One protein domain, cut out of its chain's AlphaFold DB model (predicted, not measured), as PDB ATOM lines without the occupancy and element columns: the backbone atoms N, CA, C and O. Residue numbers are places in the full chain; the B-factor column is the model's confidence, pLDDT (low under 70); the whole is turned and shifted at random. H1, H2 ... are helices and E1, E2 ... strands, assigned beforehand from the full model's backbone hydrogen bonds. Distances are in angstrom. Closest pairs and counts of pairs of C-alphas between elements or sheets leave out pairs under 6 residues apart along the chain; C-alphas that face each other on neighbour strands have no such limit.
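AT A GLANCE: This is residues 2 to 42 of the 57 residues of the protein "Uncharacterized protein YaaQ" of Armatimonas rosea (UniProt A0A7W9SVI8). A two-stranded hairpin, E1 and E2, forms the middle of a long rod; helix H1 sticks out beyond one end, and the long loop of residues 21 to 35 reaches out beyond the other. The printed part has 41 residues, with H1, E1 and E2 in that order, an antiparallel sheet E1 - E2 and a mixed class of helices and strands. It is extended, with a radius of gyration of the C-alphas of 17.1 A and spans of 51 by 14 by 11 A.

HOW THE PARTS SIT: E1, residues 15 to 20, and E2, residues 36 to 41, are a hairpin of antiparallel neighbours, their directions 144 degrees apart. C-alphas 18 and 38 face each other at 4.5 A. N 15 and O 41, at 2.9 A, and N 39 and O 17, at 2.8 A, are within hydrogen-bond range. H1, residues 2 to 11, stands free and is apart from E2. In H1 every O i to N i+4 pair is within hydrogen-bond range.

IN THESE COORDINATES: E1 is 16.2 A long, E2 14.3 A and H1 14.1 A. H1 begins at C-alpha 2 (-3.902, 49.913, -97.477); E2 ends at C-alpha 41 (-10.719, 44.429, -119.233).

THE WHOLE: The C-alphas farthest apart, of Glu 2 and Pro 28, are 51.5 A apart. The printed part has no cut. The link H1 to E1 is tight, E1 to E2 long. Residues 21 to 34 have pLDDT under 70.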
ATOM      1  N   GLU A   2      -3.007  48.952 -96.804       91.94
ATOM      2  CA  GLU A   2      -3.902  49.913 -97.477       91.94
ATOM      3  C   GLU A   2      -3.205  50.831 -98.484       91.94
ATOM      4  O   GLU A   2      -3.705  51.011 -99.584       91.94
ATOM      5  N   ARG A   3      -2.005  51.340 -98.169       95.81
ATOM      6  CA  ARG A   3      -1.216  52.151 -99.114       95.81
ATOM      7  C   ARG A   3      -0.884  51.404-100.412       95.81
ATOM      8  O   ARG A   3      -0.932  51.994-101.483       95.81
ATOM      9  N   VAL A   4      -0.535  50.119-100.312       95.44
ATOM     10  CA  VAL A   4      -0.182  49.284-101.474       95.44
ATOM     11  C   VAL A   4      -1.426  49.003-102.311       95.44
ATOM     12  O   VAL A   4      -1.401  49.188-103.523       95.44
ATOM     13  N   LEU A   5      -2.535  48.635-101.666       94.94
ATOM     14  CA  LEU A   5      -3.813  48.428-102.349       94.94
ATOM     15  C   LEU A   5      -4.348  49.721-102.981       94.94
ATOM     16  O   LEU A   5      -4.857  49.693-104.098       94.94
ATOM     17  N   GLY A   6      -4.174  50.858-102.306       94.38
ATOM     18  CA  GLY A   6      -4.526  52.179-102.821       94.38
ATOM     19  C   GLY A   6      -3.749  52.522-104.088       94.38
ATOM     20  O   GLY A   6      -4.353  52.932-105.076       94.38
ATOM     21  N   LEU A   7      -2.441  52.254-104.101       95.44
ATOM     22  CA  LEU A   7      -1.601  52.444-105.283       95.44
ATOM     23  C   LEU A   7      -2.017  51.525-106.443       95.44
ATOM     24  O   LEU A   7      -2.125  51.983-107.579       95.44
ATOM     25  N   ILE A   8      -2.309  50.249-106.167       94.19
ATOM     26  CA  ILE A   8      -2.809  49.305-107.180       94.19
ATOM     27  C   ILE A   8      -4.130  49.810-107.780       94.19
ATOM     28  O   ILE A   8      -4.295  49.784-109.000       94.19
ATOM     29  N   ASN A   9      -5.045  50.307-106.946       91.62
ATOM     30  CA  ASN A   9      -6.334  50.846-107.376       91.62
ATOM     31  C   ASN A   9      -6.205  52.141-108.194       91.62
ATOM     32  O   ASN A   9      -6.978  52.367-109.127       91.62
ATOM     33  N   GLU A  10      -5.263  53.018-107.854       93.69
ATOM     34  CA  GLU A  10      -4.995  54.232-108.627       93.69
ATOM     35  C   GLU A  10      -4.436  53.890-110.011       93.69
ATOM     36  O   GLU A  10      -4.945  54.384-111.017       93.69
ATOM     37  N   ALA A  11      -3.457  52.984-110.062       91.38
ATOM     38  CA  ALA A  11      -2.767  52.606-111.290       91.38
ATOM     39  C   ALA A  11      -3.602  51.718-112.229       91.38
ATOM     40  O   ALA A  11      -3.380  51.722-113.439       91.38
ATOM     41  N   SER A  12      -4.557  50.951-111.695       91.50
ATOM     42  CA  SER A  12      -5.251  49.902-112.451       91.50
ATOM     43  C   SER A  12      -6.726  50.242-112.637       91.50
ATOM     44  O   SER A  12      -7.562  49.944-111.784       91.50
ATOM     45  N   LYS A  13      -7.065  50.862-113.773       88.81
ATOM     46  CA  LYS A  13      -8.448  51.206-114.141       88.81
ATOM     47  C   LYS A  13      -9.006  50.260-115.203       88.81
ATOM     48  O   LYS A  13      -8.271  49.782-116.071       88.81
ATOM     49  N   SER A  14     -10.312  50.000-115.130       88.62
ATOM     50  CA  SER A  14     -11.020  49.253-116.170       88.62
ATOM     51  C   SER A  14     -10.930  49.992-117.499       88.62
ATOM     52  O   SER A  14     -11.005  51.221-117.552       88.62
ATOM     53  N   ARG A  15     -10.752  49.235-118.577       88.50
ATOM     54  CA  ARG A  15     -10.607  49.762-119.933       88.50
ATOM     55  C   ARG A  15     -11.296  48.852-120.930       88.50
ATOM     56  O   ARG A  15     -11.354  47.639-120.747       88.50
ATOM     57  N   LYS A  16     -11.791  49.455-122.003       88.69
ATOM     58  CA  LYS A  16     -12.308  48.727-123.158       88.69
ATOM     59  C   LYS A  16     -11.136  48.341-124.048       88.69
ATOM     60  O   LYS A  16     -10.295  49.184-124.355       88.69
ATOM     61  N   GLN A  17     -11.070  47.077-124.440       84.69
ATOM     62  CA  GLN A  17     -10.050  46.568-125.343       84.69
ATOM     63  C   GLN A  17     -10.721  45.819-126.487       84.69
ATOM     64  O   GLN A  17     -11.653  45.052-126.269       84.69
ATOM     65  N   TYR A  18     -10.237  46.032-127.707       86.00
ATOM     66  CA  TYR A  18     -10.663  45.240-128.853       86.00
ATOM     67  C   TYR A  18      -9.804  43.983-128.944       86.00
ATOM     68  O   TYR A  18      -8.572  44.064-128.931       86.00
ATOM     69  N   VAL A  19     -10.452  42.826-129.027       82.75
ATOM     70  CA  VAL A  19      -9.791  41.539-129.241       82.75
ATOM     71  C   VAL A  19     -10.286  40.908-130.531       82.75
ATOM     72  O   VAL A  19     -11.477  40.915-130.838       82.75
ATOM     73  N   ASN A  20      -9.349  40.355-131.291       80.75
ATOM     74  CA  ASN A  20      -9.660  39.583-132.482       80.75
ATOM     75  C   ASN A  20      -9.989  38.157-132.046       80.75
ATOM     76  O   ASN A  20      -9.115  37.443-131.557       80.75
ATOM     77  N   VAL A  21     -11.244  37.745-132.209       69.62
ATOM     78  CA  VAL A  21     -11.671  36.379-131.888       69.62
ATOM     79  C   VAL A  21     -11.482  35.511-133.130       69.62
ATOM     80  O   VAL A  21     -12.126  35.734-134.153       69.62
ATOM     81  N   LEU A  22     -10.582  34.531-133.047       68.56
ATOM     82  CA  LEU A  22     -10.462  33.469-134.047       68.56
ATOM     83  C   LEU A  22     -11.440  32.340-133.688       68.56
ATOM     84  O   LEU A  22     -11.371  31.825-132.571       68.56
ATOM     85  N   PRO A  23     -12.353  31.949-134.595       65.25
ATOM     86  CA  PRO A  23     -13.189  30.777-134.397       65.25
ATOM     87  C   PRO A  23     -12.325  29.514-134.251       65.25
ATOM     88  O   PRO A  23     -11.312  29.402-134.947       65.25
ATOM     89  N   PRO A  24     -12.725  28.549-133.405       65.06
ATOM     90  CA  PRO A  24     -11.978  27.305-133.219       65.06
ATOM     91  C   PRO A  24     -11.807  26.493-134.515       65.06
ATOM     92  O   PRO A  24     -10.783  25.837-134.678       65.06
ATOM     93  N   ASP A  25     -12.747  26.613-135.461       68.50
ATOM     94  CA  ASP A  25     -12.735  25.923-136.762       68.50
ATOM     95  C   ASP A  25     -12.246  26.812-137.922       68.50
ATOM     96  O   ASP A  25     -12.631  26.612-139.077       68.50
ATOM     97  N   ALA A  26     -11.444  27.845-137.640       63.06
ATOM     98  CA  ALA A  26     -10.919  28.719-138.683       63.06
ATOM     99  C   ALA A  26     -10.066  27.905-139.677       63.06
ATOM    100  O   ALA A  26      -8.951  27.481-139.373       63.06
ATOM    101  N   GLY A  27     -10.633  27.669-140.867       65.12
ATOM    102  CA  GLY A  27      -9.976  27.011-141.996       65.12
ATOM    103  C   GLY A  27      -8.703  27.738-142.464       65.12
ATOM    104  O   GLY A  27      -8.340  28.776-141.909       65.12
ATOM    105  N   PRO A  28      -7.998  27.199-143.478       64.81
ATOM    106  CA  PRO A  28      -6.657  27.644-143.857       64.81
ATOM    107  C   PRO A  28      -6.554  29.163-144.040       64.81
ATOM    108  O   PRO A  28      -7.454  29.810-144.576       64.81
ATOM    109  N   VAL A  29      -5.430  29.713-143.574       60.59
ATOM    110  CA  VAL A  29      -5.106  31.146-143.526       60.59
ATOM    111  C   VAL A  29      -5.478  31.847-144.841       60.59
ATOM    112  O   VAL A  29      -4.891  31.562-145.881       60.59
ATOM    113  N   GLY A  30      -6.446  32.772-144.789       60.81
ATOM    114  CA  GLY A  30      -6.836  33.614-145.933       60.81
ATOM    115  C   GLY A  30      -8.337  33.884-146.098       60.81
ATOM    116  O   GLY A  30      -8.693  34.838-146.782       60.81
ATOM    117  N   THR A  31      -9.223  33.104-145.469       60.91
ATOM    118  CA  THR A  31     -10.692  33.210-145.652       60.91
ATOM    119  C   THR A  31     -11.445  33.940-144.538       60.91
ATOM    120  O   THR A  31     -12.641  34.185-144.685       60.91
ATOM    121  N   PHE A  32     -10.783  34.312-143.439       60.47
ATOM    122  CA  PHE A  32     -11.434  34.957-142.297       60.47
ATOM    123  C   PHE A  32     -10.624  36.155-141.795       60.47
ATOM    124  O   PHE A  32      -9.492  36.004-141.339       60.47
ATOM    125  N   ILE A  33     -11.217  37.349-141.871       68.44
ATOM    126  CA  ILE A  33     -10.719  38.542-141.181       68.44
ATOM    127  C   ILE A  33     -11.435  38.573-139.827       68.44
ATOM    128  O   ILE A  33     -12.660  38.708-139.815       68.44
ATOM    129  N   PRO A  34     -10.729  38.414-138.693       67.56
ATOM    130  CA  PRO A  34     -11.378  38.428-137.394       67.56
ATOM    131  C   PRO A  34     -11.990  39.803-137.123       67.56
ATOM    132  O   PRO A  34     -11.307  40.824-137.200       67.56
ATOM    133  N   SER A  35     -13.281  39.817-136.797       75.50
ATOM    134  CA  SER A  35     -13.964  41.035-136.372       75.50
ATOM    135  C   SER A  35     -13.519  41.401-134.954       75.50
ATOM    136  O   SER A  35     -13.562  40.539-134.067       75.50
ATOM    137  N   PRO A  36     -13.103  42.653-134.709       79.12
ATOM    138  CA  PRO A  36     -12.720  43.091-133.378       79.12
ATOM    139  C   PRO A  36     -13.956  43.130-132.474       79.12
ATOM    140  O   PRO A  36     -14.937  43.812-132.771       79.12
ATOM    141  N   VAL A  37     -13.904  42.404-131.360       85.12
ATOM    142  CA  VAL A  37     -14.933  42.424-130.315       85.12
ATOM    143  C   VAL A  37     -14.451  43.328-129.187       85.12
ATOM    144  O   VAL A  37     -13.341  43.152-128.685       85.12
ATOM    145  N   GLU A  38     -15.271  44.305-128.797       86.56
ATOM    146  CA  GLU A  38     -15.003  45.131-127.619       86.56
ATOM    147  C   GLU A  38     -15.256  44.311-126.351       86.56
ATOM    148  O   GLU A  38     -16.362  43.819-126.129       86.56
ATOM    149  N   VAL A  39     -14.232  44.172-125.514       87.62
ATOM    150  CA  VAL A  39     -14.325  43.527-124.205       87.62
ATOM    151  C   VAL A  39     -13.921  44.502-123.111       87.62
ATOM    152  O   VAL A  39     -13.029  45.337-123.284       87.62
ATOM    153  N   GLU A  40     -14.577  44.396-121.959       85.31
ATOM    154  CA  GLU A  40     -14.146  45.102-120.761       85.31
ATOM    155  C   GLU A  40     -13.014  44.319-120.095       85.31
ATOM    156  O   GLU A  40     -13.181  43.176-119.673       85.31
ATOM    157  N   VAL A  41     -11.846  44.946-120.000       85.50
ATOM    158  CA  VAL A  41     -10.719  44.429-119.233       85.50
ATOM    159  C   VAL A  41     -10.667  45.214-117.933       85.50
ATOM    160  O   VAL A  41     -10.366  46.412-117.922       85.50
ATOM    161  N   GLY A  42     -10.983  44.533-116.833       80.50
ATOM    162  CA  GLY A  42     -10.956  45.119-115.496       80.50
ATOM    163  C   GLY A  42      -9.570  45.646-115.099       80.50
ATOM    164  O   GLY A  42      -8.560  45.333-115.735       80.50
TER     165      GLY A  42